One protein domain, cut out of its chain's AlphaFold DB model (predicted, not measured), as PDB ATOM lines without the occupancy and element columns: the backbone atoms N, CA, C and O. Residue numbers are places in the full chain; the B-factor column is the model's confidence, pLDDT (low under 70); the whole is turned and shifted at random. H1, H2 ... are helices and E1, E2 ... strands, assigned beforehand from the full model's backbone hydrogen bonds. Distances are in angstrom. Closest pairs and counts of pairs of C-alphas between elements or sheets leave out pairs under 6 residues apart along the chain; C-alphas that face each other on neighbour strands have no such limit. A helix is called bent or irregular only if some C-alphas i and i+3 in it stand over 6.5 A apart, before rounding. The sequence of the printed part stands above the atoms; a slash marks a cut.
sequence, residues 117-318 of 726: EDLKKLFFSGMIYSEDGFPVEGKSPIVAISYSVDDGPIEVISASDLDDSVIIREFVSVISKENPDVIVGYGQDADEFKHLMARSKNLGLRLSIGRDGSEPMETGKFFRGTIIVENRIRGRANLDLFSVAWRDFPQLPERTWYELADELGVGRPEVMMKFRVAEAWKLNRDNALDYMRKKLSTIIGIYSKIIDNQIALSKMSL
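What this domain is: This is residues 117 to 318 of the 726 residues of the protein "DNA polymerase" of Korarchaeum cryptofilum (strain OPF8) (UniProt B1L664). A twisted five-stranded sheet makes the core of three layers, helices on both faces of a sheet: H1 and H2 cover one face, and the long arm H6a crosses the other slantwise. The hairpin E5-E6 is a separate small sheet near H2 and H3, H4 and H5 pack on H6a, and residues 311 to 318 stick out. The printed part has 202 residues, with six named helices and seven named strands in the order E1 E2 E3 H1 E4 H2 E5 E6 E7 H3 H4 H5 H6. The large sheet is mixed, in the order E3 E2 E1 E4 E7, and the class is mixed, helices and strands. The whole is compact, with a radius of gyration of the C-alphas of 16.3 A and spans of 49 by 39 by 36 A.

How they stand to each other: Begin at E1, residues 121 to 128; its antiparallel neighbour is E2, residues 142 to 149, with N 125 and O 146 3.0 A apart, within hydrogen-bond range. E3, residues 155 to 158, completes a meander, each strand the antiparallel neighbour of the one before; N 157 and O 145 are 2.9 A apart. H1, residues 164 to 178, is on the sheet at a height of 9.1 A, its closest C-alphas to E2 being Asp 164 and Ile 142, 5.4 A. E4, residues 182 to 185, is parallel to E1, with N 124 and O 184 3.0 A apart; E3, H1 and E4 form a split strand-helix-strand unit, E2 and E1 between its strands, with a right-handed crossover. H2, residues 192 to 202, is on the same face as H1; they only just touch, with 3 pairs of C-alphas within 8 A, closest Ile 168 and Ser 200, 7.3 A, by residues 165 to 168 of H1 alone. E5, residues 217 to 223, and E6, residues 226 to 232, form a hairpin, with N 221 and O 228 3.0 A apart. E7, residues 237 to 240, is parallel to E4, with N 239 and O 183 2.8 A apart. H3, residues 241 to 248, is close but not clearly touching H4, residues 257 to 263. H5, residues 274 to 283, is irregular, C-alphas 275 and 278 being 7.2 A apart. H6, residues 285 to 317, was assigned as one helix by its hydrogen bonds but is bent, C-alphas 305 and 308 being 7.5 A apart; its arms are H6a, residues 285 to 305, and H6b, residues 308 to 317, at a steep tilt of 48 degrees. H6a is on the sheet on the opposite face from H1, at a height of 8.7 A, with the C-alphas of Met 292 and Ser 146 closest to E2 at 6.0 A. Its residues 298 to 302 alone touch H4, closest C-alphas Ile 302 and Ala 261, 6.0 A; H5 and H6a form a helical hairpin, closest C-alphas Trp 281 and Ala 288, 6.0 A. Every O i to N i+4 pair is within hydrogen-bond range in H1, H2, H3, H4, H6a and H6b, and 4 of 6 are in H5.

Where its parts are: Find C-alpha 121 at (-4.041, -15.466, -33.630), where E1 begins its 23.1 A; E2 spans 20.6 A and H1 21.0 A. Find C-alpha 285 at (5.009, -32.924, -14.165), from which H6a runs 30.7 A; H6b ends at C-alpha 317, (7.632, -3.654, -49.251).

The domain as a whole: The C-alphas farthest apart are those of Leu 283 and Met 316, 50.2 A. The printed part has no cut; the links E1 to E2 and H2 to E5 are long. The pLDDT is under 70 at residues 132 to 133 and 224 to 225.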
ATOM      1  N   GLU A 117      -3.396  -7.183 -35.232       84.75
ATOM      2  CA  GLU A 117      -4.346  -7.209 -34.129       84.75
ATOM      3  C   GLU A 117      -5.770  -7.525 -34.595       84.75
ATOM      4  O   GLU A 117      -6.473  -8.237 -33.884       84.75
ATOM      5  N   ASP A 118      -6.140  -7.132 -35.816       87.31
ATOM      6  CA  ASP A 118      -7.439  -7.429 -36.423       87.31
ATOM      7  C   ASP A 118      -7.585  -8.884 -36.937       87.31
ATOM      8  O   ASP A 118      -8.673  -9.284 -37.359       87.31
ATOM      9  N   LEU A 119      -6.513  -9.687 -36.936       92.88
ATOM     10  CA  LEU A 119      -6.516 -11.095 -37.363       92.88
ATOM     11  C   LEU A 119      -6.606 -12.032 -36.158       92.88
ATOM     12  O   LEU A 119      -5.957 -11.782 -35.152       92.88
ATOM     13  N   LYS A 120      -7.317 -13.162 -36.240       96.31
ATOM     14  CA  LYS A 120      -7.342 -14.115 -35.115       96.31
ATOM     15  C   LYS A 120      -6.011 -14.867 -35.007       96.31
ATOM     16  O   LYS A 120      -5.577 -15.477 -35.988       96.31
ATOM     17  N   LYS A 121      -5.373 -14.866 -33.835       97.50
ATOM     18  CA  LYS A 121      -4.041 -15.466 -33.630       97.50
ATOM     19  C   LYS A 121      -4.119 -16.688 -32.723       97.50
ATOM     20  O   LYS A 121      -4.860 -16.695 -31.745       97.50
ATOM     21  N   LEU A 122      -3.303 -17.695 -33.012       98.50
ATOM     22  CA  LEU A 122      -3.018 -18.795 -32.097       98.50
ATOM     23  C   LEU A 122      -1.517 -18.832 -31.817       98.50
ATOM     24  O   LEU A 122      -0.711 -19.014 -32.729       98.50
ATOM     25  N   PHE A 123      -1.150 -18.665 -30.553       98.69
ATOM     26  CA  PHE A 123       0.214 -18.833 -30.066       98.69
ATOM     27  C   PHE A 123       0.388 -20.260 -29.567       98.69
ATOM     28  O   PHE A 123      -0.498 -20.753 -28.871       98.69
ATOM     29  N   PHE A 124       1.516 -20.912 -29.851       98.31
ATOM     30  CA  PHE A 124       1.818 -22.200 -29.224       98.31
ATOM     31  C   PHE A 124       3.312 -22.453 -29.004       98.31
ATOM     32  O   PHE A 124       4.184 -21.797 -29.573       98.31
ATOM     33  N   SER A 125       3.603 -23.431 -28.145       96.94
ATOM     34  CA  SER A 125       4.922 -24.052 -28.021       96.94
ATOM     35  C   SER A 125       4.776 -25.492 -27.538       96.94
ATOM     36  O   SER A 125       3.910 -25.787 -26.711       96.94
ATOM     37  N   GLY A 126       5.618 -26.385 -28.061       94.00
ATOM     38  CA  GLY A 126       5.636 -27.804 -27.708       94.00
ATOM     39  C   GLY A 126       6.767 -28.170 -26.743       94.00
ATOM     40  O   GLY A 126       7.814 -27.521 -26.702       94.00
ATOM     41  N   MET A 127       6.556 -29.235 -25.970       92.44
ATOM     42  CA  MET A 127       7.579 -29.904 -25.168       92.44
ATOM     43  C   MET A 127       7.751 -31.329 -25.680       92.44
ATOM     44  O   MET A 127       6.817 -32.131 -25.641       92.44
ATOM     45  N   ILE A 128       8.955 -31.643 -26.153       91.06
ATOM     46  CA  ILE A 128       9.297 -32.961 -26.684       91.06
ATOM     47  C   ILE A 128      10.135 -33.702 -25.650       91.06
ATOM     48  O   ILE A 128      11.135 -33.182 -25.154       91.06
ATOM     49  N   TYR A 129       9.726 -34.923 -25.329       88.06
ATOM     50  CA  TYR A 129      10.405 -35.766 -24.363       88.06
ATOM     51  C   TYR A 129      11.671 -36.382 -24.950       88.06
ATOM     52  O   TYR A 129      11.657 -36.992 -26.020       88.06
ATOM     53  N   SER A 130      12.770 -36.273 -24.212       82.25
ATOM     54  CA  SER A 130      14.033 -36.907 -24.570       82.25
ATOM     55  C   SER A 130      14.800 -37.286 -23.313       82.25
ATOM     56  O   SER A 130      15.123 -36.402 -22.525       82.25
ATOM     57  N   GLU A 131      15.132 -38.571 -23.159       76.12
ATOM     58  CA  GLU A 131      15.963 -39.069 -22.047       76.12
ATOM     59  C   GLU A 131      17.354 -38.425 -22.070       76.12
ATOM     60  O   GLU A 131      17.795 -37.867 -21.074       76.12
ATOM     61  N   ASP A 132      17.997 -38.403 -23.241       68.38
ATOM     62  CA  ASP A 132      19.361 -37.879 -23.404       68.38
ATOM     63  C   ASP A 132      19.404 -36.403 -23.845       68.38
ATOM     64  O   ASP A 132      20.466 -35.862 -24.150       68.38
ATOM     65  N   GLY A 133      18.244 -35.744 -23.937       67.38
ATOM     66  CA  GLY A 133      18.138 -34.337 -24.337       67.38
ATOM     67  C   GLY A 133      18.195 -33.949 -25.797       67.38
ATOM     68  O   GLY A 133      18.097 -32.758 -26.100       67.38
ATOM     69  N   PHE A 134      18.308 -34.925 -26.682       71.56
ATOM     70  CA  PHE A 134      18.236 -34.734 -28.117       71.56
ATOM     71  C   PHE A 134      17.028 -35.500 -28.650       71.56
ATOM     72  O   PHE A 134      17.127 -36.706 -28.886       71.56
ATOM     73  N   PRO A 135      15.876 -34.823 -28.808       80.31
ATOM     74  CA  PRO A 135      14.706 -35.439 -29.399       80.31
ATOM     75  C   PRO A 135      15.036 -36.072 -30.748       80.31
ATOM     76  O   PRO A 135      15.629 -35.435 -31.616       80.31
ATOM     77  N   VAL A 136      14.630 -37.326 -30.926       82.44
ATOM     78  CA  VAL A 136      14.783 -38.020 -32.200       82.44
ATOM     79  C   VAL A 136      13.521 -37.790 -33.013       82.44
ATOM     80  O   VAL A 136      12.434 -38.227 -32.614       82.44
ATOM     81  N   GLU A 137      13.675 -37.117 -34.152       83.56
ATOM     82  CA  GLU A 137      12.587 -36.778 -35.068       83.56
ATOM     83  C   GLU A 137      11.716 -38.007 -35.370       83.56
ATOM     84  O   GLU A 137      12.203 -39.093 -35.697       83.56
ATOM     85  N   GLY A 138      10.406 -37.865 -35.175       80.19
ATOM     86  CA  GLY A 138       9.444 -38.946 -35.389       80.19
ATOM     87  C   GLY A 138       9.456 -40.074 -34.343       80.19
ATOM     88  O   GLY A 138       8.527 -40.883 -34.341       80.19
ATOM     89  N   LYS A 139      10.410 -40.144 -33.407       85.88
ATOM     90  CA  LYS A 139      10.445 -41.184 -32.354       85.88
ATOM     91  C   LYS A 139      10.142 -40.655 -30.956       85.88
ATOM     92  O   LYS A 139       9.400 -41.300 -30.222       85.88
ATOM     93  N   SER A 140      10.707 -39.511 -30.592       89.94
ATOM     94  CA  SER A 140      10.515 -38.913 -29.269       89.94
ATOM     95  C   SER A 140       9.077 -38.415 -29.083       89.94
ATOM     96  O   SER A 140       8.605 -37.668 -29.942       89.94
ATOM     97  N   PRO A 141       8.366 -38.779 -27.999       91.62
ATOM     98  CA  PRO A 141       6.983 -38.361 -27.819       91.62
ATOM     99  C   PRO A 141       6.872 -36.878 -27.454       91.62
ATOM    100  O   PRO A 141       7.723 -36.322 -26.757       91.62
ATOM    101  N   ILE A 142       5.810 -36.228 -27.918       92.31
ATOM    102  CA  ILE A 142       5.445 -34.869 -27.496       92.31
ATOM    103  C   ILE A 142       4.647 -34.984 -26.202       92.31
ATOM    104  O   ILE A 142       3.603 -35.615 -26.186       92.31
ATOM    105  N   VAL A 143       5.113 -34.387 -25.108       92.69
ATOM    106  CA  VAL A 143       4.479 -34.569 -23.786       92.69
ATOM    107  C   VAL A 143       3.499 -33.466 -23.416       92.69
ATOM    108  O   VAL A 143       2.578 -33.696 -22.630       92.69
ATOM    109  N   ALA A 144       3.664 -32.278 -23.997       95.06
ATOM    110  CA  ALA A 144       2.726 -31.182 -23.819       95.06
ATOM    111  C   ALA A 144       2.785 -30.168 -24.969       95.06
ATOM    112  O   ALA A 144       3.847 -29.945 -25.556       95.06
ATOM    113  N   ILE A 145       1.661 -29.503 -25.236       97.44
ATOM    114  CA  ILE A 145       1.573 -28.312 -26.087       97.44
ATOM    115  C   ILE A 145       0.826 -27.233 -25.309       97.44
ATOM    116  O   ILE A 145      -0.349 -27.395 -24.984       97.44
ATOM    117  N   SER A 146       1.504 -26.127 -25.008       98.25
ATOM    118  CA  SER A 146       0.848 -24.925 -24.485       98.25
ATOM    119  C   SER A 146       0.345 -24.072 -25.637       98.25
ATOM    120  O   SER A 146       1.102 -23.873 -26.592       98.25
ATOM    121  N   TYR A 147      -0.858 -23.513 -25.528       98.62
ATOM    122  CA  TYR A 147      -1.396 -22.589 -26.522       98.62
ATOM    123  C   TYR A 147      -2.204 -21.446 -25.896       98.62
ATOM    124  O   TYR A 147      -2.662 -21.541 -24.760       98.62
ATOM    125  N   SER A 148      -2.367 -20.360 -26.650       98.56
ATOM    126  CA  SER A 148      -3.281 -19.255 -26.349       98.56
ATOM    127  C   SER A 148      -3.929 -18.762 -27.639       98.56
ATOM    128  O   SER A 148      -3.301 -18.799 -28.701       98.56
ATOM    129  N   VAL A 149      -5.170 -18.293 -27.550       97.88
ATOM    130  CA  VAL A 149      -5.893 -17.653 -28.654       97.88
ATOM    131  C   VAL A 149      -5.977 -16.162 -28.362       97.88
ATOM    132  O   VAL A 149      -6.570 -15.774 -27.358       97.88
ATOM    133  N   ASP A 150      -5.383 -15.347 -29.234       95.12
ATOM    134  CA  ASP A 150      -5.181 -13.911 -29.014       95.12
ATOM    135  C   ASP A 150      -4.649 -13.632 -27.585       95.12
ATOM    136  O   ASP A 150      -3.650 -14.230 -27.178       95.12
ATOM    137  N   ASP A 151      -5.324 -12.771 -26.819       90.56
ATOM    138  CA  ASP A 151      -4.976 -12.414 -25.433       90.56
ATOM    139  C   ASP A 151      -5.695 -13.289 -24.381       90.56
ATOM    140  O   ASP A 151      -5.849 -12.902 -23.221       90.56
ATOM    141  N   GLY A 152      -6.191 -14.460 -24.792       95.06
ATOM    142  CA  GLY A 152      -6.876 -15.422 -23.930       95.06
ATOM    143  C   GLY A 152      -5.964 -16.114 -22.902       95.06
ATOM    144  O   GLY A 152      -4.753 -15.878 -22.847       95.06
ATOM    145  N   PRO A 153      -6.539 -16.984 -22.049       96.75
ATOM    146  CA  PRO A 153      -5.762 -17.767 -21.094       96.75
ATOM    147  C   PRO A 153      -4.835 -18.762 -21.806       96.75
ATOM    148  O   PRO A 153      -5.155 -19.285 -22.875       96.75
ATOM    149  N   ILE A 154      -3.693 -19.053 -21.174       98.31
ATOM    150  CA  ILE A 154      -2.760 -20.071 -21.662       98.31
ATOM    151  C   ILE A 154      -3.198 -21.451 -21.172       98.31
ATOM    152  O   ILE A 154      -3.077 -21.779 -19.987       98.31
ATOM    153  N   GLU A 155      -3.632 -22.273 -22.118       98.00
ATOM    154  CA  GLU A 155      -4.027 -23.660 -21.913       98.00
ATOM    155  C   GLU A 155      -2.865 -24.612 -22.220       98.00
ATOM    156  O   GLU A 155      -1.925 -24.265 -22.941       98.00
ATOM    157  N   VAL A 156      -2.905 -25.827 -21.662       97.38
ATOM    158  CA  VAL A 156      -1.882 -26.855 -21.913       97.38
ATOM    159  C   VAL A 156      -2.531 -28.204 -22.187       97.38
ATOM    160  O   VAL A 156      -3.126 -28.811 -21.300       97.38
ATOM    161  N   ILE A 157      -2.341 -28.695 -23.408       96.25
ATOM    162  CA  ILE A 157      -2.675 -30.057 -23.822       96.25
ATOM    163  C   ILE A 157      -1.551 -30.965 -23.329       96.25
ATOM    164  O   ILE A 157      -0.384 -30.692 -23.610       96.25
ATOM    165  N   SER A 158      -1.858 -32.037 -22.598       93.56
ATOM    166  CA  SER A 158      -0.845 -33.005 -22.160       93.56
ATOM    167  C   SER A 158      -1.444 -34.386 -21.902       93.56
ATOM    168  O   SER A 158      -2.612 -34.500 -21.539       93.56
ATOM    169  N   ALA A 159      -0.621 -35.426 -22.024       82.94
ATOM    170  CA  ALA A 159      -0.977 -36.815 -21.738       82.94
ATOM    171  C   ALA A 159      -0.115 -37.354 -20.587       82.94
ATOM    172  O   ALA A 159       1.018 -36.912 -20.382       82.94
ATOM    173  N   SER A 160      -0.659 -38.279 -19.794       71.75
ATOM    174  CA  SER A 160       0.024 -38.847 -18.622       71.75
ATOM    175  C   SER A 160       0.923 -40.046 -18.938       71.75
ATOM    176  O   SER A 160       1.817 -40.344 -18.156       71.75
ATOM    177  N   ASP A 161       0.707 -40.726 -20.060       73.06
ATOM    178  CA  ASP A 161       1.269 -42.039 -20.410       73.06
ATOM    179  C   ASP A 161       2.203 -42.014 -21.635       73.06
ATOM    180  O   ASP A 161       2.455 -43.045 -22.251       73.06
ATOM    181  N   LEU A 162       2.760 -40.842 -21.970       80.81
ATOM    182  CA  LEU A 162       3.589 -40.603 -23.166       80.81
ATOM    183  C   LEU A 162       2.895 -40.940 -24.507       80.81
ATOM    184  O   LEU A 162       3.556 -40.865 -25.545       80.81
ATOM    185  N   ASP A 163       1.592 -41.259 -24.517       86.62
ATOM    186  CA  ASP A 163       0.795 -41.370 -25.742       86.62
ATOM    187  C   ASP A 163       0.514 -39.970 -26.301       86.62
ATOM    188  O   ASP A 163      -0.448 -39.280 -25.951       86.62
ATOM    189  N   ASP A 164       1.385 -39.537 -27.206       90.56
ATOM    190  CA  ASP A 164       1.290 -38.244 -27.865       90.56
ATOM    191  C   ASP A 164       0.255 -38.209 -29.002       90.56
ATOM    192  O   ASP A 164       0.013 -37.147 -29.582       90.56
ATOM    193  N   SER A 165      -0.437 -39.322 -29.284       93.62
ATOM    194  CA  SER A 165      -1.498 -39.362 -30.292       93.62
ATOM    195  C   SER A 165      -2.731 -38.549 -29.883       93.62
ATOM    196  O   SER A 165      -3.377 -37.937 -30.738       93.62
ATOM    197  N   VAL A 166      -3.046 -38.504 -28.584       93.38
ATOM    198  CA  VAL A 166      -4.145 -37.694 -28.030       93.38
ATOM    199  C   VAL A 166      -3.802 -36.210 -28.125       93.38
ATOM    200  O   VAL A 166      -4.616 -35.425 -28.607       93.38
ATOM    201  N   ILE A 167      -2.565 -35.846 -27.771       95.62
ATOM    202  CA  ILE A 167      -2.075 -34.461 -27.815       95.62
ATOM    203  C   ILE A 167      -2.137 -33.911 -29.241       95.62
ATOM    204  O   ILE A 167      -2.647 -32.814 -29.461       95.62
ATOM    205  N   ILE A 168      -1.655 -34.678 -30.226       95.94
ATOM    206  CA  ILE A 168      -1.667 -34.265 -31.635       95.94
ATOM    207  C   ILE A 168      -3.105 -34.085 -32.139       95.94
ATOM    208  O   ILE A 168      -3.407 -33.075 -32.775       95.94
ATOM    209  N   ARG A 169      -4.013 -35.028 -31.839       96.50
ATOM    210  CA  ARG A 169      -5.429 -34.924 -32.237       96.50
ATOM    211  C   ARG A 169      -6.111 -33.708 -31.623       96.50
ATOM    212  O   ARG A 169      -6.833 -33.002 -32.323       96.50
ATOM    213  N   GLU A 170      -5.877 -33.461 -30.339       96.88
ATOM    214  CA  GLU A 170      -6.450 -32.314 -29.646       96.88
ATOM    215  C   GLU A 170      -5.896 -30.999 -30.200       96.88
ATOM    216  O   GLU A 170      -6.670 -30.087 -30.473       96.88
ATOM    217  N   PHE A 171      -4.596 -30.919 -30.490       97.44
ATOM    218  CA  PHE A 171      -3.997 -29.732 -31.100       97.44
ATOM    219  C   PHE A 171      -4.577 -29.423 -32.489       97.44
ATOM    220  O   PHE A 171      -4.940 -28.277 -32.765       97.44
ATOM    221  N   VAL A 172      -4.747 -30.443 -33.342       97.81
ATOM    222  CA  VAL A 172      -5.449 -30.295 -34.630       97.81
ATOM    223  C   VAL A 172      -6.881 -29.805 -34.402       97.81
ATOM    224  O   VAL A 172      -7.304 -28.841 -35.038       97.81
ATOM    225  N   SER A 173      -7.604 -30.408 -33.452       97.56
ATOM    226  CA  SER A 173      -8.975 -30.014 -33.112       97.56
ATOM    227  C   SER A 173      -9.071 -28.564 -32.631       97.56
ATOM    228  O   SER A 173     -10.013 -27.865 -33.007       97.56
ATOM    229  N   VAL A 174      -8.117 -28.093 -31.823       97.62
ATOM    230  CA  VAL A 174      -8.049 -26.699 -31.362       97.62
ATOM    231  C   VAL A 174      -7.864 -25.760 -32.552       97.62
ATOM    232  O   VAL A 174      -8.643 -24.822 -32.700       97.62
ATOM    233  N   ILE A 175      -6.913 -26.027 -33.453       97.56
ATOM    234  CA  ILE A 175      -6.699 -25.181 -34.640       97.56
ATOM    235  C   ILE A 175      -7.942 -25.160 -35.540       97.56
ATOM    236  O   ILE A 175      -8.325 -24.096 -36.034       97.56
ATOM    237  N   SER A 176      -8.598 -26.304 -35.750       96.00
ATOM    238  CA  SER A 176      -9.827 -26.379 -36.548       96.00
ATOM    239  C   SER A 176     -10.983 -25.606 -35.910       96.00
ATOM    240  O   SER A 176     -11.664 -24.859 -36.610       96.00
ATOM    241  N   LYS A 177     -11.190 -25.751 -34.594       96.50
ATOM    242  CA  LYS A 177     -12.264 -25.082 -33.846       96.50
ATOM    243  C   LYS A 177     -12.049 -23.573 -33.770       96.50
ATOM    244  O   LYS A 177     -12.977 -22.805 -34.002       96.50
ATOM    245  N   GLU A 178     -10.833 -23.153 -33.440       96.88
ATOM    246  CA  GLU A 178     -10.514 -21.740 -33.260       96.88
ATOM    247  C   GLU A 178     -10.350 -21.015 -34.597       96.88
ATOM    248  O   GLU A 178     -10.601 -19.815 -34.670       96.88
ATOM    249  N   ASN A 179      -9.983 -21.728 -35.664       96.19
ATOM    250  CA  ASN A 179      -9.781 -21.202 -37.012       96.19
ATOM    251  C   ASN A 179      -8.919 -19.912 -37.075       96.19
ATOM    252  O   ASN A 179      -9.338 -18.922 -37.684       96.19
ATOM    253  N   PRO A 180      -7.703 -19.901 -36.498       97.31
ATOM    254  CA  PRO A 180      -6.849 -18.713 -36.488       97.31
ATOM    255  C   PRO A 180      -6.388 -18.312 -37.898       97.31
ATOM    256  O   PRO A 180      -6.046 -19.159 -38.723       97.31
ATOM    257  N   ASP A 181      -6.327 -17.016 -38.178       97.44
ATOM    258  CA  ASP A 181      -5.686 -16.476 -39.383       97.44
ATOM    259  C   ASP A 181      -4.158 -16.594 -39.303       97.44
ATOM    260  O   ASP A 181      -3.486 -16.824 -40.310       97.44
ATOM    261  N   VAL A 182      -3.614 -16.453 -38.093       97.62
ATOM    262  CA  VAL A 182      -2.177 -16.386 -37.821       97.62
ATOM    263  C   VAL A 182      -1.795 -17.433 -36.779       97.62
ATOM    264  O   VAL A 182      -2.441 -17.542 -35.741       97.62
ATOM    265  N   ILE A 183      -0.720 -18.177 -37.029       98.19
ATOM    266  CA  ILE A 183      -0.128 -19.097 -36.053       98.19
ATOM    267  C   ILE A 183       1.262 -18.581 -35.691       98.19
ATOM    268  O   ILE A 183       2.075 -18.325 -36.579       98.19
ATOM    269  N   VAL A 184       1.528 -18.402 -34.398       98.31
ATOM    270  CA  VAL A 184       2.748 -17.770 -33.888       98.31
ATOM    271  C   VAL A 184       3.477 -18.704 -32.924       98.31
ATOM    272  O   VAL A 184       2.879 -19.268 -32.008       98.31
ATOM    273  N   GLY A 185       4.789 -18.804 -33.094       97.62
ATOM    274  CA  GLY A 185       5.671 -19.595 -32.245       97.62
ATOM    275  C   GLY A 185       7.118 -19.115 -32.343       97.62
ATOM    276  O   GLY A 185       7.411 -18.098 -32.976       97.62
ATOM    277  N   TYR A 186       8.037 -19.840 -31.709       96.69
ATOM    278  CA  TYR A 186       9.462 -19.509 -31.718       96.69
ATOM    279  C   TYR A 186      10.305 -20.757 -31.970       96.69
ATOM    280  O   TYR A 186      10.398 -21.614 -31.098       96.69
ATOM    281  N   GLY A 187      10.956 -20.829 -33.130       92.12
ATOM    282  CA  GLY A 187      11.705 -22.003 -33.586       92.12
ATOM    283  C   GLY A 187      10.820 -23.116 -34.156       92.12
ATOM    284  O   GLY A 187      11.340 -24.154 -34.563       92.12
ATOM    285  N   GLN A 188       9.506 -22.878 -34.227       93.69
ATOM    286  CA  GLN A 188       8.502 -23.864 -34.618       93.69
ATOM    287  C   GLN A 188       8.713 -24.442 -36.012       93.69
ATOM    288  O   GLN A 188       8.299 -25.569 -36.251       93.69
ATOM    289  N   ASP A 189       9.344 -23.713 -36.937       92.50
ATOM    290  CA  ASP A 189       9.556 -24.252 -38.276       92.50
ATOM    291  C   ASP A 189      10.586 -25.379 -38.296       92.50
ATOM    292  O   ASP A 189      10.382 -26.398 -38.952       92.50
ATOM    293  N   ALA A 190      11.700 -25.184 -37.595       86.44
ATOM    294  CA  ALA A 190      12.826 -26.107 -37.625       86.44
ATOM    295  C   ALA A 190      12.737 -27.203 -36.551       86.44
ATOM    296  O   ALA A 190      13.426 -28.214 -36.672       86.44
ATOM    297  N   ASP A 191      11.924 -26.996 -35.510       86.69
ATOM    298  CA  ASP A 191      11.824 -27.880 -34.346       86.69
ATOM    299  C   ASP A 191      10.402 -28.458 -34.224       86.69
ATOM    300  O   ASP A 191      10.161 -29.598 -34.631       86.69
ATOM    301  N   GLU A 192       9.426 -27.684 -33.732       91.56
ATOM    302  CA  GLU A 192       8.108 -28.227 -33.381       91.56
ATOM    303  C   GLU A 192       7.288 -28.773 -34.565       91.56
ATOM    304  O   GLU A 192       6.789 -29.894 -34.466       91.56
ATOM    305  N   PHE A 193       7.128 -28.044 -35.677       94.06
ATOM    306  CA  PHE A 193       6.335 -28.522 -36.821       94.06
ATOM    307  C   PHE A 193       6.985 -29.711 -37.508       94.06
ATOM    308  O   PHE A 193       6.299 -30.695 -37.787       94.06
ATOM    309  N   LYS A 194       8.304 -29.656 -37.713       89.94
ATOM    310  CA  LYS A 194       9.065 -30.766 -38.285       89.94
ATOM    311  C   LYS A 194       8.865 -32.043 -37.467       89.94
ATOM    312  O   LYS A 194       8.505 -33.094 -38.001       89.94
ATOM    313  N   HIS A 195       8.984 -31.928 -36.143       91.12
ATOM    314  CA  HIS A 195       8.767 -33.048 -35.235       91.12
ATOM    315  C   HIS A 195       7.309 -33.525 -35.223       91.12
ATOM    316  O   HIS A 195       7.064 -34.727 -35.327       91.12
ATOM    317  N   LEU A 196       6.334 -32.612 -35.155       94.19
ATOM    318  CA  LEU A 196       4.898 -32.922 -35.202       94.19
ATOM    319  C   LEU A 196       4.511 -33.669 -36.481       94.19
ATOM    320  O   LEU A 196       3.763 -34.646 -36.410       94.19
ATOM    321  N   MET A 197       5.021 -33.247 -37.637       94.56
ATOM    322  CA  MET A 197       4.768 -33.897 -38.924       94.56
ATOM    323  C   MET A 197       5.339 -35.318 -38.949       94.56
ATOM    324  O   MET A 197       4.625 -36.271 -39.276       94.56
ATOM    325  N   ALA A 198       6.599 -35.488 -38.538       93.12
ATOM    326  CA  ALA A 198       7.243 -36.798 -38.479       93.12
ATOM    327  C   ALA A 198       6.560 -37.743 -37.472       93.12
ATOM    328  O   ALA A 198       6.341 -38.921 -37.774       93.12
ATOM    329  N   ARG A 199       6.174 -37.236 -36.291       93.62
ATOM    330  CA  ARG A 199       5.429 -38.000 -35.275       93.62
ATOM    331  C   ARG A 199       4.046 -38.396 -35.761       93.62
ATOM    332  O   ARG A 199       3.689 -39.565 -35.641       93.62
ATOM    333  N   SER A 200       3.307 -37.470 -36.372       94.88
ATOM    334  CA  SER A 200       1.975 -37.744 -36.924       94.88
ATOM    335  C   SER A 200       2.033 -38.885 -37.936       94.88
ATOM    336  O   SER A 200       1.299 -39.861 -37.798       94.88
ATOM    337  N   LYS A 201       2.988 -38.834 -38.873       94.44
ATOM    338  CA  LYS A 201       3.200 -39.892 -39.867       94.44
ATOM    339  C   LYS A 201       3.481 -41.254 -39.226       94.44
ATOM    340  O   LYS A 201       2.887 -42.248 -39.637       94.44
ATOM    341  N   ASN A 202       4.352 -41.306 -38.217       93.94
ATOM    342  CA  ASN A 202       4.703 -42.558 -37.537       93.94
ATOM    343  C   ASN A 202       3.547 -43.145 -36.713       93.94
ATOM    344  O   ASN A 202       3.462 -44.361 -36.572       93.94
ATOM    345  N   LEU A 203       2.649 -42.301 -36.205       93.62
ATOM    346  CA  LEU A 203       1.447 -42.708 -35.469       93.62
ATOM    347  C   LEU A 203       0.239 -42.989 -36.383       93.62
ATOM    348  O   LEU A 203      -0.837 -43.319 -35.888       93.62
ATOM    349  N   GLY A 204       0.379 -42.833 -37.706       94.88
ATOM    350  CA  GLY A 204      -0.735 -42.959 -38.652       94.88
ATOM    351  C   GLY A 204      -1.780 -41.839 -38.536       94.88
ATOM    352  O   GLY A 204      -2.936 -42.032 -38.911       94.88
ATOM    353  N   LEU A 205      -1.394 -40.680 -38.000       95.62
ATOM    354  CA  LEU A 205      -2.212 -39.471 -37.901       95.62
ATOM    355  C   LEU A 205      -1.918 -38.516 -39.060       95.62
ATOM    356  O   LEU A 205      -0.845 -38.556 -39.660       95.62
ATOM    357  N   ARG A 206      -2.861 -37.609 -39.328       93.94
ATOM    358  CA  ARG A 206      -2.665 -36.487 -40.254       93.94
ATOM    359  C   ARG A 206      -2.651 -35.175 -39.490       93.94
ATOM    360  O   ARG A 206      -3.566 -34.917 -38.706       93.94
ATOM    361  N   LEU A 207      -1.660 -34.329 -39.753       96.06
ATOM    362  CA  LEU A 207      -1.568 -32.992 -39.161       96.06
ATOM    363  C   LEU A 207      -2.377 -31.984 -39.997       96.06
ATOM    364  O   LEU A 207      -1.833 -31.034 -40.550       96.06
ATOM    365  N   SER A 208      -3.683 -32.221 -40.148       96.38
ATOM    366  CA  SER A 208      -4.579 -31.467 -41.043       96.38
ATOM    367  C   SER A 208      -4.946 -30.080 -40.498       96.38
ATOM    368  O   SER A 208      -6.084 -29.835 -40.102       96.38
ATOM    369  N   ILE A 209      -3.972 -29.168 -40.459       97.12
ATOM    370  CA  ILE A 209      -4.124 -27.823 -39.877       97.12
ATOM    371  C   ILE A 209      -4.328 -26.708 -40.917       97.12
ATOM    372  O   ILE A 209      -4.677 -25.581 -40.545       97.12
ATOM    373  N   GLY A 210      -4.163 -27.000 -42.213       96.31
ATOM    374  CA  GLY A 210      -4.562 -26.104 -43.303       96.31
ATOM    375  C   GLY A 210      -6.076 -25.877 -43.326       96.31
ATOM    376  O   GLY A 210      -6.852 -26.739 -42.910       96.31
ATOM    377  N   ARG A 211      -6.528 -24.714 -43.810       94.00
ATOM    378  CA  ARG A 211      -7.971 -24.395 -43.901       94.00
ATOM    379  C   ARG A 211      -8.742 -25.324 -44.843       94.00
ATOM    380  O   ARG A 211      -9.937 -25.517 -44.659       94.00
ATOM    381  N   ASP A 212      -8.057 -25.927 -45.806       92.12
ATOM    382  CA  ASP A 212      -8.578 -26.948 -46.719       92.12
ATOM    383  C   ASP A 212      -8.347 -28.391 -46.218       92.12
ATOM    384  O   ASP A 212      -8.564 -29.347 -46.959       92.12
ATOM    385  N   GLY A 213      -7.874 -28.565 -44.978       93.69
ATOM    386  CA  GLY A 213      -7.515 -29.866 -44.405       93.69
ATOM    387  C   GLY A 213      -6.150 -30.406 -44.850       93.69
ATOM    388  O   GLY A 213      -5.805 -31.541 -44.497       93.69
ATOM    389  N   SER A 214      -5.364 -29.625 -45.602       94.81
ATOM    390  CA  SER A 214      -3.989 -29.984 -45.956       94.81
ATOM    391  C   SER A 214      -3.057 -29.998 -44.740       94.81
ATOM    392  O   SER A 214      -3.311 -29.375 -43.704       94.81
ATOM    393  N   GLU A 215      -1.972 -30.756 -44.871       96.19
ATOM    394  CA  GLU A 215      -0.887 -30.799 -43.893       96.19
ATOM    395  C   GLU A 215       0.133 -29.693 -44.206       96.19
ATOM    396  O   GLU A 215       0.226 -29.273 -45.366       96.19
ATOM    397  N   PRO A 216       0.898 -29.204 -43.213       95.62
ATOM    398  CA  PRO A 216       1.936 -28.220 -43.463       95.62
ATOM    399  C   PRO A 216       2.937 -28.717 -44.502       95.62
ATOM    400  O   PRO A 216       3.317 -29.888 -44.514       95.62
ATOM    401  N   MET A 217       3.371 -27.812 -45.372       92.75
ATOM    402  CA  MET A 217       4.388 -28.098 -46.372       92.75
ATOM    403  C   MET A 217       5.698 -27.441 -45.959       92.75
ATOM    404  O   MET A 217       5.813 -26.211 -45.989       92.75
ATOM    405  N   GLU A 218       6.683 -28.265 -45.599       92.31
ATOM    406  CA  GLU A 218       8.035 -27.791 -45.327       92.31
ATOM    407  C   GLU A 218       8.661 -27.260 -46.620       92.31
ATOM    408  O   GLU A 218       8.697 -27.908 -47.668       92.31
ATOM    409  N   THR A 219       9.155 -26.040 -46.531       88.12
ATOM    410  CA  THR A 219       9.972 -25.373 -47.531       88.12
ATOM    411  C   THR A 219      11.129 -24.697 -46.803       88.12
ATOM    412  O   THR A 219      11.210 -24.700 -45.576       88.12
ATOM    413  N   GLY A 220      12.058 -24.099 -47.534       83.75
ATOM    414  CA  GLY A 220      13.115 -23.344 -46.889       83.75
ATOM    415  C   GLY A 220      13.993 -22.639 -47.891       83.75
ATOM    416  O   GLY A 220      13.982 -22.939 -49.088       83.75
ATOM    417  N   LYS A 221      14.769 -21.689 -47.385       82.75
ATOM    418  CA  LYS A 221      15.790 -21.021 -48.180       82.75
ATOM    419  C   LYS A 221      17.075 -20.864 -47.398       82.75
ATOM    420  O   LYS A 221      17.082 -20.663 -46.185       82.75
ATOM    421  N   PHE A 222      18.179 -20.936 -48.123       76.69
ATOM    422  CA  PHE A 222      19.481 -20.666 -47.549       76.69
ATOM    423  C   PHE A 222      19.648 -19.164 -47.296       76.69
ATOM    424  O   PHE A 222      19.466 -18.350 -48.200       76.69
ATOM    425  N   PHE A 223      20.035 -18.793 -46.077       70.81
ATOM    426  CA  PHE A 223      20.298 -17.410 -45.702       70.81
ATOM    427  C   PHE A 223      21.409 -17.326 -44.648       70.81
ATOM    428  O   PHE A 223      21.324 -17.929 -43.583       70.81
ATOM    429  N   ARG A 224      22.471 -16.556 -44.932       65.12
ATOM    430  CA  ARG A 224      23.588 -16.275 -43.999       65.12
ATOM    431  C   ARG A 224      24.141 -17.509 -43.261       65.12
ATOM    432  O   ARG A 224      24.402 -17.460 -42.064       65.12
ATOM    433  N   GLY A 225      24.357 -18.612 -43.977       64.31
ATOM    434  CA  GLY A 225      24.985 -19.800 -43.387       64.31
ATOM    435  C   GLY A 225      24.031 -20.731 -42.641       64.31
ATOM    436  O   GLY A 225      24.516 -21.713 -42.097       64.31
ATOM    437  N   THR A 226      22.721 -20.472 -42.652       71.69
ATOM    438  CA  THR A 226      21.681 -21.387 -42.157       71.69
ATOM    439  C   THR A 226      20.599 -21.608 -43.215       71.69
ATOM    440  O   THR A 226      20.505 -20.848 -44.184       71.69
ATOM    441  N   ILE A 227      19.782 -22.643 -43.044       81.12
ATOM    442  CA  ILE A 227      18.528 -22.806 -43.781       81.12
ATOM    443  C   ILE A 227      17.419 -22.229 -42.905       81.12
ATOM    444  O   ILE A 227      17.169 -22.722 -41.810       81.12
ATOM    445  N   ILE A 228      16.767 -21.171 -43.382       84.81
ATOM    446  CA  ILE A 228      15.542 -20.665 -42.765       84.81
ATOM    447  C   ILE A 228      14.405 -21.527 -43.298       84.81
ATOM    448  O   ILE A 228      14.017 -21.402 -44.464       84.81
ATOM    449  N   VAL A 229      13.953 -22.449 -42.452       88.31
ATOM    450  CA  VAL A 229      12.830 -23.348 -42.724       88.31
ATOM    451  C   VAL A 229      11.523 -22.549 -42.677       88.31
ATOM    452  O   VAL A 229      11.402 -21.558 -41.959       88.31
ATOM    453  N   GLU A 230      10.552 -22.950 -43.486       91.88
ATOM    454  CA  GLU A 230       9.190 -22.425 -43.497       91.88
ATOM    455  C   GLU A 230       8.223 -23.595 -43.624       91.88
ATOM    456  O   GLU A 230       8.194 -24.259 -44.659       91.88
ATOM    457  N   ASN A 231       7.363 -23.796 -42.628       93.94
ATOM    458  CA  ASN A 231       6.201 -24.663 -42.777       93.94
ATOM    459  C   ASN A 231       5.016 -23.836 -43.267       93.94
ATOM    460  O   ASN A 231       4.441 -23.035 -42.525       93.94
ATOM    461  N   ARG A 232       4.649 -24.000 -44.539       94.00
ATOM    462  CA  ARG A 232       3.487 -23.318 -45.121       94.00
ATOM    463  C   ARG A 232       2.216 -24.023 -44.685       94.00
ATOM    464  O   ARG A 232       2.073 -25.222 -44.904       94.00
ATOM    465  N   ILE A 233       1.295 -23.269 -44.095       95.50
ATOM    466  CA  ILE A 233       0.007 -23.774 -43.620       95.50
ATOM    467  C   ILE A 233      -1.076 -23.130 -44.468       95.50
ATOM    468  O   ILE A 233      -1.268 -21.916 -44.399       95.50
ATOM    469  N   ARG A 234      -1.775 -23.936 -45.271       94.19
ATOM    470  CA  ARG A 234      -2.688 -23.405 -46.280       94.19
ATOM    471  C   ARG A 234      -3.750 -22.488 -45.675       94.19
ATOM    472  O   ARG A 234      -4.488 -22.887 -44.769       94.19
ATOM    473  N   GLY A 235      -3.809 -21.259 -46.182       94.50
ATOM    474  CA  GLY A 235      -4.742 -20.218 -45.753       94.50
ATOM    475  C   GLY A 235      -4.483 -19.595 -44.382       94.50
ATOM    476  O   GLY A 235      -5.370 -18.915 -43.856       94.50
ATOM    477  N   ARG A 236      -3.296 -19.811 -43.800       95.94
ATOM    478  CA  ARG A 236      -2.874 -19.219 -42.524       95.94
ATOM    479  C   ARG A 236      -1.472 -18.621 -42.631       95.94
ATOM    480  O   ARG A 236      -0.580 -19.188 -43.259       95.94
ATOM    481  N   ALA A 237      -1.241 -17.503 -41.952       95.81
ATOM    482  CA  ALA A 237       0.090 -16.923 -41.835       95.81
ATOM    483  C   ALA A 237       0.860 -17.593 -40.685       95.81
ATOM    484  O   ALA A 237       0.578 -17.345 -39.514       95.81
ATOM    485  N   ASN A 238       1.848 -18.429 -41.015       96.44
ATOM    486  CA  ASN A 238       2.761 -19.023 -40.035       96.44
ATOM    487  C   ASN A 238       3.938 -18.074 -39.726       96.44
ATOM    488  O   ASN A 238       4.806 -17.833 -40.579       96.44
ATOM    489  N   LEU A 239       3.969 -17.544 -38.502       96.88
ATOM    490  CA  LEU A 239       4.953 -16.578 -38.022       96.88
ATOM    491  C   LEU A 239       5.904 -17.216 -37.012       96.88
ATOM    492  O   LEU A 239       5.611 -17.288 -35.819       96.88
ATOM    493  N   ASP A 240       7.073 -17.639 -37.487       96.62
ATOM    494  CA  ASP A 240       8.166 -18.059 -36.616       96.62
ATOM    495  C   ASP A 240       9.052 -16.861 -36.232       96.62
ATOM    496  O   ASP A 240       9.790 -16.306 -37.056       96.62
ATOM    497  N   LEU A 241       8.997 -16.472 -34.955       96.88
ATOM    498  CA  LEU A 241       9.754 -15.343 -34.412       96.88
ATOM    499  C   LEU A 241      11.272 -15.577 -34.408       96.88
ATOM    500  O   LEU A 241      12.030 -14.602 -34.390       96.88
ATOM    501  N   PHE A 242      11.736 -16.828 -34.500       94.31
ATOM    502  CA  PHE A 242      13.161 -17.131 -34.654       94.31
ATOM    503  C   PHE A 242      13.744 -16.481 -35.915       94.31
ATOM    504  O   PHE A 242      14.866 -15.979 -35.888       94.31
ATOM    505  N   SER A 243      12.972 -16.408 -37.004       92.62
ATOM    506  CA  SER A 243      13.427 -15.775 -38.250       92.62
ATOM    507  C   SER A 243      13.705 -14.278 -38.061       92.62
ATOM    508  O   SER A 243      14.690 -13.750 -38.587       92.62
ATOM    509  N   VAL A 244      12.900 -13.605 -37.228       94.06
ATOM    510  CA  VAL A 244      13.118 -12.202 -36.848       94.06
ATOM    511  C   VAL A 244      14.353 -12.070 -35.965       94.06
ATOM    512  O   VAL A 244      15.210 -11.234 -36.245       94.06
ATOM    513  N   ALA A 245      14.492 -12.927 -34.949       92.81
ATOM    514  CA  ALA A 245      15.681 -12.978 -34.098       92.81
ATOM    515  C   ALA A 245      16.962 -13.142 -34.935       92.81
ATOM    516  O   ALA A 245      17.960 -12.451 -34.734       92.81
ATOM    517  N   TRP A 246      16.912 -14.017 -35.939       88.88
ATOM    518  CA  TRP A 246      18.031 -14.293 -36.828       88.88
ATOM    519  C   TRP A 246      18.431 -13.103 -37.694       88.88
ATOM    520  O   TRP A 246      19.627 -12.826 -37.843       88.88
ATOM    521  N   ARG A 247      17.447 -12.399 -38.262       90.94
ATOM    522  CA  ARG A 247      17.678 -11.263 -39.156       90.94
ATOM    523  C   ARG A 247      18.055  -9.988 -38.401       90.94
ATOM    524  O   ARG A 247      19.030  -9.339 -38.785       90.94
ATOM    525  N   ASP A 248      17.300  -9.656 -37.357       91.56
ATOM    526  CA  ASP A 248      17.313  -8.335 -36.717       91.56
ATOM    527  C   ASP A 248      18.232  -8.282 -35.487       91.56
ATOM    528  O   ASP A 248      18.703  -7.202 -35.133       91.56
ATOM    529  N   PHE A 249      18.559  -9.434 -34.886       90.12
ATOM    530  CA  PHE A 249      19.378  -9.526 -33.672       90.12
ATOM    531  C   PHE A 249      20.652 -10.366 -33.887       90.12
ATOM    532  O   PHE A 249      20.883 -11.370 -33.204       90.12
ATOM    533  N   PRO A 250      21.532  -9.987 -34.838       84.19
ATOM    534  CA  PRO A 250      22.722 -10.766 -35.165       84.19
ATOM    535  C   PRO A 250      23.742 -10.870 -34.016       84.19
ATOM    536  O   PRO A 250      24.622 -11.732 -34.071       84.19
ATOM    537  N   GLN A 251      23.633 -10.004 -33.004       79.56
ATOM    538  CA  GLN A 251      24.450 -10.005 -31.792       79.56
ATOM    539  C   GLN A 251      24.144 -11.176 -30.853       79.56
ATOM    540  O   GLN A 251      25.030 -11.566 -30.093       79.56
ATOM    541  N   LEU A 252      22.932 -11.742 -30.907       84.00
ATOM    542  CA  LEU A 252      22.553 -12.858 -30.044       84.00
ATOM    543  C   LEU A 252      23.321 -14.124 -30.471       84.00
ATOM    544  O   LEU A 252      23.330 -14.457 -31.665       84.00
ATOM    545  N   PRO A 253      24.013 -14.816 -29.548       77.31
ATOM    546  CA  PRO A 253      24.802 -16.003 -29.864       77.31
ATOM    547  C   PRO A 253      23.993 -17.113 -30.533       77.31
ATOM    548  O   PRO A 253      24.323 -17.491 -31.664       77.31
ATOM    549  N   GLU A 254      22.946 -17.584 -29.858       79.56
ATOM    550  CA  GLU A 254      22.106 -18.719 -30.249       79.56
ATOM    551  C   GLU A 254      20.759 -18.266 -30.833       79.56
ATOM    552  O   GLU A 254      20.118 -19.027 -31.553       79.56
ATOM    553  N   ARG A 255      20.364 -17.007 -30.592       88.50
ATOM    554  CA  ARG A 255      19.061 -16.423 -30.957       88.50
ATOM    555  C   ARG A 255      17.918 -17.270 -30.418       88.50
ATOM    556  O   ARG A 255      16.927 -17.512 -31.105       88.50
ATOM    557  N   THR A 256      18.059 -17.757 -29.194       90.94
ATOM    558  CA  THR A 256      16.971 -18.462 -28.520       90.94
ATOM    559  C   THR A 256      15.901 -17.478 -28.058       90.94
ATOM    560  O   THR A 256      16.140 -16.274 -27.938       90.94
ATOM    561  N   TRP A 257      14.714 -17.997 -27.744       94.94
ATOM    562  CA  TRP A 257      13.631 -17.178 -27.200       94.94
ATOM    563  C   TRP A 257      14.042 -16.496 -25.888       94.94
ATOM    564  O   TRP A 257      13.626 -15.373 -25.637       94.94
ATOM    565  N   TYR A 258      14.882 -17.137 -25.065       94.31
ATOM    566  CA  TYR A 258      15.317 -16.575 -23.786       94.31
ATOM    567  C   TYR A 258      16.361 -15.465 -23.955       94.31
ATOM    568  O   TYR A 258      16.283 -14.466 -23.249       94.31
ATOM    569  N   GLU A 259      17.287 -15.593 -24.913       91.88
ATOM    570  CA  GLU A 259      18.229 -14.516 -25.249       91.88
ATOM    571  C   GLU A 259      17.489 -13.299 -25.808       91.88
ATOM    572  O   GLU A 259      17.783 -12.165 -25.435       91.88
ATOM    573  N   LEU A 260      16.505 -13.533 -26.682       96.06
ATOM    574  CA  LEU A 260      15.708 -12.449 -27.240       96.06
ATOM    575  C   LEU A 260      14.791 -11.812 -26.187       96.06
ATOM    576  O   LEU A 260      14.620 -10.598 -26.196       96.06
ATOM    577  N   ALA A 261      14.221 -12.596 -25.270       96.56
ATOM    578  CA  ALA A 261      13.448 -12.063 -24.151       96.56
ATOM    579  C   ALA A 261      14.297 -11.118 -23.289       96.56
ATOM    580  O   ALA A 261      13.866  -9.996 -23.028       96.56
ATOM    581  N   ASP A 262      15.515 -11.533 -22.924       93.06
ATOM    582  CA  ASP A 262      16.443 -10.716 -22.136       93.06
ATOM    583  C   ASP A 262      16.811  -9.415 -22.872       93.06
ATOM    584  O   ASP A 262      16.744  -8.334 -22.287       93.06
ATOM    585  N   GLU A 263      17.122  -9.498 -24.171       92.00
ATOM    586  CA  GLU A 263      17.432  -8.339 -25.023       92.00
ATOM    587  C   GLU A 263      16.259  -7.350 -25.128       92.00
ATOM    588  O   GLU A 263      16.457  -6.136 -25.182       92.00
ATOM    589  N   LEU A 264      15.024  -7.856 -25.140       93.50
ATOM    590  CA  LEU A 264      13.804  -7.052 -25.237       93.50
ATOM    591  C   LEU A 264      13.250  -6.613 -23.870       93.50
ATOM    592  O   LEU A 264      12.228  -5.919 -23.825       93.50
ATOM    593  N   GLY A 265      13.884  -7.017 -22.763       94.19
ATOM    594  CA  GLY A 265      13.404  -6.758 -21.405       94.19
ATOM    595  C   GLY A 265      12.072  -7.446 -21.084       94.19
ATOM    596  O   GLY A 265      11.271  -6.919 -20.310       94.19
ATOM    597  N   VAL A 266      11.797  -8.590 -21.709       96.69
ATOM    598  CA  VAL A 266      10.613  -9.418 -21.453       96.69
ATOM    599  C   VAL A 266      10.948 -10.412 -20.343       96.69
ATOM    600  O   VAL A 266      11.903 -11.177 -20.449       96.69
ATOM    601  N   GLY A 267      10.154 -10.411 -19.269       95.88
ATOM    602  CA  GLY A 267      10.327 -11.363 -18.172       95.88
ATOM    603  C   GLY A 267      10.182 -12.810 -18.652       95.88
ATOM    604  O   GLY A 267       9.294 -13.114 -19.447       95.88
ATOM    605  N   ARG A 268      11.042 -13.704 -18.150       96.12
ATOM    606  CA  ARG A 268      11.066 -15.124 -18.527       96.12
ATOM    607  C   ARG A 268      11.325 -16.050 -17.334       96.12
ATOM    608  O   ARG A 268      11.955 -15.617 -16.368       96.12
ATOM    609  N   PRO A 269      10.899 -17.328 -17.389       94.62
ATOM    610  CA  PRO A 269      11.290 -18.320 -16.388       94.62
ATOM    611  C   PRO A 269      12.780 -18.695 -16.498       94.62
ATOM    612  O   PRO A 269      13.457 -18.399 -17.493       94.62
ATOM    613  N   GLU A 270      13.287 -19.398 -15.483       89.69
ATOM    614  CA  GLU A 270      14.561 -20.112 -15.585       89.69
ATOM    615  C   GLU A 270      14.488 -21.138 -16.724       89.69
ATOM    616  O   GLU A 270      13.482 -21.825 -16.890       89.69
ATOM    617  N   VAL A 271      15.531 -21.208 -17.553       87.50
ATOM    618  CA  VAL A 271      15.506 -22.018 -18.775       87.50
ATOM    619  C   VAL A 271      15.631 -23.498 -18.428       87.50
ATOM    620  O   VAL A 271      16.663 -23.949 -17.937       87.50
ATOM    621  N   MET A 272      14.604 -24.277 -18.769       86.00
ATOM    622  CA  MET A 272      14.699 -25.730 -18.801       86.00
ATOM    623  C   MET A 272      15.433 -26.154 -20.074       86.00
ATOM    624  O   MET A 272      14.912 -26.038 -21.184       86.00
ATOM    625  N   MET A 273      16.662 -26.637 -19.919       79.38
ATOM    626  CA  MET A 273      17.435 -27.167 -21.040       79.38
ATOM    627  C   MET A 273      16.800 -28.454 -21.575       79.38
ATOM    628  O   MET A 273      16.312 -29.269 -20.792       79.38
ATOM    629  N   LYS A 274      16.868 -28.678 -22.898       76.44
ATOM    630  CA  LYS A 274      16.256 -29.849 -23.563       76.44
ATOM    631  C   LYS A 274      16.664 -31.190 -22.925       76.44
ATOM    632  O   LYS A 274      15.825 -32.068 -22.769       76.44
ATOM    633  N   PHE A 275      17.910 -31.312 -22.458       73.94
ATOM    634  CA  PHE A 275      18.425 -32.505 -21.762       73.94
ATOM    635  C   PHE A 275      17.913 -32.747 -20.354       73.94
ATOM    636  O   PHE A 275      18.109 -33.831 -19.822       73.94
ATOM    637  N   ARG A 276      17.207 -31.785 -19.766       80.19
ATOM    638  CA  ARG A 276      16.540 -31.964 -18.476       80.19
ATOM    639  C   ARG A 276      15.046 -32.192 -18.608       80.19
ATOM    640  O   ARG A 276      14.381 -32.315 -17.590       80.19
ATOM    641  N   VAL A 277      14.498 -32.253 -19.826       85.25
ATOM    642  CA  VAL A 277      13.047 -32.411 -20.009       85.25
ATOM    643  C   VAL A 277      12.564 -33.733 -19.418       85.25
ATOM    644  O   VAL A 277      11.583 -33.726 -18.684       85.25
ATOM    645  N   ALA A 278      13.259 -34.850 -19.662       85.81
ATOM    646  CA  ALA A 278      12.871 -36.140 -19.085       85.81
ATOM    647  C   ALA A 278      12.959 -36.152 -17.551       85.81
ATOM    648  O   ALA A 278      12.031 -36.611 -16.886       85.81
ATOM    649  N   GLU A 279      14.041 -35.606 -16.991       85.75
ATOM    650  CA  GLU A 279      14.224 -35.467 -15.542       85.75
ATOM    651  C   GLU A 279      13.116 -34.605 -14.924       85.75
ATOM    652  O   GLU A 279      12.435 -35.042 -13.999       85.75
ATOM    653  N   ALA A 280      12.884 -33.409 -15.469       86.75
ATOM    654  CA  ALA A 280      11.868 -32.483 -14.986       86.75
ATOM    655  C   ALA A 280      10.461 -33.085 -15.075       86.75
ATOM    656  O   ALA A 280       9.680 -32.960 -14.132       86.75
ATOM    657  N   TRP A 281      10.157 -33.783 -16.174       88.81
ATOM    658  CA  TRP A 281       8.874 -34.450 -16.376       88.81
ATOM    659  C   TRP A 281       8.632 -35.567 -15.353       88.81
ATOM    660  O   TRP A 281       7.541 -35.654 -14.792       88.81
ATOM    661  N   LYS A 282       9.649 -36.397 -15.080       88.50
ATOM    662  CA  LYS A 282       9.585 -37.484 -14.087       88.50
ATOM    663  C   LYS A 282       9.516 -36.964 -12.654       88.50
ATOM    664  O   LYS A 282       8.802 -37.537 -11.838       88.50
ATOM    665  N   LEU A 283      10.274 -35.911 -12.345       88.94
ATOM    666  CA  LEU A 283      10.380 -35.362 -10.997       88.94
ATOM    667  C   LEU A 283       9.105 -34.620 -10.588       88.94
ATOM    668  O   LEU A 283       8.590 -34.835  -9.493       88.94
ATOM    669  N   ASN A 284       8.614 -33.719 -11.444       90.69
ATOM    670  CA  ASN A 284       7.410 -32.942 -11.174       90.69
ATOM    671  C   ASN A 284       6.762 -32.458 -12.481       90.69
ATOM    672  O   ASN A 284       7.099 -31.398 -13.019       90.69
ATOM    673  N   ARG A 285       5.779 -33.230 -12.956       91.44
ATOM    674  CA  ARG A 285       5.009 -32.924 -14.165       91.44
ATOM    675  C   ARG A 285       4.310 -31.564 -14.092       91.44
ATOM    676  O   ARG A 285       4.365 -30.821 -15.066       91.44
ATOM    677  N   ASP A 286       3.702 -31.207 -12.963       93.00
ATOM    678  CA  ASP A 286       2.961 -29.943 -12.837       93.00
ATOM    679  C   ASP A 286       3.878 -28.725 -12.996       93.00
ATOM    680  O   ASP A 286       3.528 -27.774 -13.696       93.00
ATOM    681  N   ASN A 287       5.095 -28.790 -12.449       93.56
ATOM    682  CA  ASN A 287       6.112 -27.762 -12.664       93.56
ATOM    683  C   ASN A 287       6.547 -27.674 -14.136       93.56
ATOM    684  O   ASN A 287       6.772 -26.573 -14.640       93.56
ATOM    685  N   ALA A 288       6.657 -28.803 -14.844       92.88
ATOM    686  CA  ALA A 288       6.970 -28.803 -16.274       92.88
ATOM    687  C   ALA A 288       5.838 -28.173 -17.112       92.88
ATOM    688  O   ALA A 288       6.104 -27.406 -18.040       92.88
ATOM    689  N   LEU A 289       4.574 -28.430 -16.757       95.25
ATOM    690  CA  LEU A 289       3.413 -27.812 -17.404       95.25
ATOM    691  C   LEU A 289       3.316 -26.308 -17.096       95.25
ATOM    692  O   LEU A 289       3.030 -25.513 -17.990       95.25
ATOM    693  N   ASP A 290       3.590 -25.887 -15.860       96.25
ATOM    694  CA  ASP A 290       3.666 -24.469 -15.487       96.25
ATOM    695  C   ASP A 290       4.813 -23.741 -16.209       96.25
ATOM    696  O   ASP A 290       4.628 -22.634 -16.726       96.25
ATOM    697  N   TYR A 291       5.972 -24.389 -16.352       95.81
ATOM    698  CA  TYR A 291       7.069 -23.879 -17.175       95.81
ATOM    699  C   TYR A 291       6.623 -23.620 -18.620       95.81
ATOM    700  O   TYR A 291       6.940 -22.564 -19.169       95.81
ATOM    701  N   MET A 292       5.843 -24.525 -19.222       96.12
ATOM    702  CA  MET A 292       5.302 -24.332 -20.573       96.12
ATOM    703  C   MET A 292       4.390 -23.107 -20.669       96.12
ATOM    704  O   MET A 292       4.531 -22.318 -21.605       96.12
ATOM    705  N   ARG A 293       3.527 -22.872 -19.669       97.88
ATOM    706  CA  ARG A 293       2.699 -21.654 -19.614       97.88
ATOM    707  C   ARG A 293       3.556 -20.391 -19.562       97.88
ATOM    708  O   ARG A 293       3.341 -19.457 -20.332       97.88
ATOM    709  N   LYS A 294       4.575 -20.378 -18.699       97.94
ATOM    710  CA  LYS A 294       5.512 -19.252 -18.555       97.94
ATOM    711  C   LYS A 294       6.341 -19.019 -19.822       97.94
ATOM    712  O   LYS A 294       6.539 -17.870 -20.220       97.94
ATOM    713  N   LYS A 295       6.788 -20.089 -20.489       97.38
ATOM    714  CA  LYS A 295       7.491 -20.019 -21.779       97.38
ATOM    715  C   LYS A 295       6.594 -19.388 -22.844       97.38
ATOM    716  O   LYS A 295       7.027 -18.443 -23.500       97.38
ATOM    717  N   LEU A 296       5.347 -19.844 -22.986       98.19
ATOM    718  CA  LEU A 296       4.427 -19.276 -23.973       98.19
ATOM    719  C   LEU A 296       4.091 -17.811 -23.676       98.19
ATOM    720  O   LEU A 296       4.111 -16.989 -24.589       98.19
ATOM    721  N   SER A 297       3.874 -17.457 -22.406       98.31
ATOM    722  CA  SER A 297       3.695 -16.060 -21.990       98.31
ATOM    723  C   SER A 297       4.891 -15.190 -22.395       98.31
ATOM    724  O   SER A 297       4.706 -14.088 -22.910       98.31
ATOM    725  N   THR A 298       6.116 -15.711 -22.259       98.38
ATOM    726  CA  THR A 298       7.323 -15.013 -22.727       98.38
ATOM    727  C   THR A 298       7.307 -14.828 -24.247       98.38
ATOM    728  O   THR A 298       7.598 -13.736 -24.726       98.38
ATOM    729  N   ILE A 299       6.940 -15.858 -25.021       98.31
ATOM    730  CA  ILE A 299       6.851 -15.785 -26.492       98.31
ATOM    731  C   ILE A 299       5.826 -14.730 -26.935       98.31
ATOM    732  O   ILE A 299       6.119 -13.945 -27.837       98.31
ATOM    733  N   ILE A 300       4.666 -14.652 -26.275       98.19
ATOM    734  CA  ILE A 300       3.657 -13.603 -26.512       98.19
ATOM    735  C   ILE A 300       4.241 -12.218 -26.185       98.19
ATOM    736  O   ILE A 300       4.094 -11.270 -26.960       98.19
ATOM    737  N   GLY A 301       4.985 -12.104 -25.080       97.38
ATOM    738  CA  GLY A 301       5.711 -10.887 -24.718       97.38
ATOM    739  C   GLY A 301       6.721 -10.458 -25.788       97.38
ATOM    740  O   GLY A 301       6.718  -9.299 -26.197       97.38
ATOM    741  N   ILE A 302       7.532 -11.387 -26.306       97.81
ATOM    742  CA  ILE A 302       8.470 -11.144 -27.416       97.81
ATOM    743  C   ILE A 302       7.715 -10.657 -28.654       97.81
ATOM    744  O   ILE A 302       8.073  -9.620 -29.210       97.81
ATOM    745  N   TYR A 303       6.664 -11.376 -29.064       96.94
ATOM    746  CA  TYR A 303       5.822 -11.021 -30.207       96.94
ATOM    747  C   TYR A 303       5.361  -9.562 -30.127       96.94
ATOM    748  O   TYR A 303       5.602  -8.795 -31.061       96.94
ATOM    749  N   SER A 304       4.810  -9.157 -28.977       93.31
ATOM    750  CA  SER A 304       4.295  -7.799 -28.750       93.31
ATOM    751  C   SER A 304       5.348  -6.693 -28.901       93.31
ATOM    752  O   SER A 304       5.008  -5.543 -29.163       93.31
ATOM    753  N   LYS A 305       6.639  -7.016 -28.742       92.62
ATOM    754  CA  LYS A 305       7.744  -6.053 -28.853       92.62
ATOM    755  C   LYS A 305       8.260  -5.886 -30.279       92.62
ATOM    756  O   LYS A 305       8.814  -4.832 -30.592       92.62
ATOM    757  N   ILE A 306       8.123  -6.907 -31.127       93.38
ATOM    758  CA  ILE A 306       8.775  -6.942 -32.447       93.38
ATOM    759  C   ILE A 306       7.803  -6.863 -33.624       93.38
ATOM    760  O   ILE A 306       8.222  -6.440 -34.704       93.38
ATOM    761  N   ILE A 307       6.535  -7.256 -33.450       93.44
ATOM    762  CA  ILE A 307       5.618  -7.473 -34.575       93.44
ATOM    763  C   ILE A 307       5.270  -6.190 -35.335       93.44
ATOM    764  O   ILE A 307       5.285  -6.207 -36.564       93.44
ATOM    765  N   ASP A 308       5.078  -5.062 -34.647       91.00
ATOM    766  CA  ASP A 308       4.696  -3.791 -35.282       91.00
ATOM    767  C   ASP A 308       5.719  -3.346 -36.333       91.00
ATOM    768  O   ASP A 308       5.371  -2.902 -37.430       91.00
ATOM    769  N   ASN A 309       7.009  -3.533 -36.032       92.06
ATOM    770  CA  ASN A 309       8.089  -3.232 -36.971       92.06
ATOM    771  C   ASN A 309       8.025  -4.132 -38.215       92.06
ATOM    772  O   ASN A 309       8.289  -3.673 -39.325       92.06
ATOM    773  N   GLN A 310       7.637  -5.400 -38.051       94.88
ATOM    774  CA  GLN A 310       7.456  -6.329 -39.169       94.88
ATOM    775  C   GLN A 310       6.243  -5.948 -40.022       94.88
ATOM    776  O   GLN A 310       6.324  -5.977 -41.244       94.88
ATOM    777  N   ILE A 311       5.139  -5.518 -39.412       93.00
ATOM    778  CA  ILE A 311       3.956  -5.042 -40.143       93.00
ATOM    779  C   ILE A 311       4.302  -3.804 -40.974       93.00
ATOM    780  O   ILE A 311       3.957  -3.740 -42.154       93.00
ATOM    781  N   ALA A 312       5.033  -2.844 -40.397       93.19
ATOM    782  CA  ALA A 312       5.478  -1.653 -41.115       93.19
ATOM    783  C   ALA A 312       6.353  -2.006 -42.334       93.19
ATOM    784  O   ALA A 312       6.130  -1.495 -43.433       93.19
ATOM    785  N   LEU A 313       7.302  -2.936 -42.173       95.69
ATOM    786  CA  LEU A 313       8.130  -3.443 -43.272       95.69
ATOM    787  C   LEU A 313       7.301  -4.199 -44.329       95.69
ATOM    788  O   LEU A 313       7.552  -4.042 -45.525       95.69
ATOM    789  N   SER A 314       6.298  -4.978 -43.910       95.44
ATOM    790  CA  SER A 314       5.378  -5.714 -44.794       95.44
ATOM    791  C   SER A 314       4.582  -4.757 -45.679       95.44
ATOM    792  O   SER A 314       4.591  -4.896 -46.899       95.44
ATOM    793  N   LYS A 315       3.986  -3.716 -45.088       93.00
ATOM    794  CA  LYS A 315       3.249  -2.669 -45.813       93.00
ATOM    795  C   LYS A 315       4.141  -1.888 -46.774       93.00
ATOM    796  O   LYS A 315       3.764  -1.639 -47.916       93.00
ATOM    797  N   MET A 316       5.337  -1.507 -46.324       93.44
ATOM    798  CA  MET A 316       6.266  -0.718 -47.134       93.44
ATOM    799  C   MET A 316       6.752  -1.496 -48.367       93.44
ATOM    800  O   MET A 316       6.754  -0.942 -49.468       93.44
ATOM    801  N   SER A 317       7.106  -2.775 -48.191       95.81
ATOM    802  CA  SER A 317       7.632  -3.654 -49.251       95.81
ATOM    803  C   SER A 317       6.568  -4.407 -50.055       95.81
ATOM    804  O   SER A 317       6.897  -5.023 -51.063       95.81
ATOM    805  N   LEU A 318       5.306  -4.376 -49.616       95.62
ATOM    806  CA  LEU A 318       4.187  -5.179 -50.131       95.62
ATOM    807  C   LEU A 318       4.362  -6.701 -49.974       95.62
ATOM    808  O   LEU A 318       3.551  -7.478 -50.475       95.62
TER     809      LEU A 318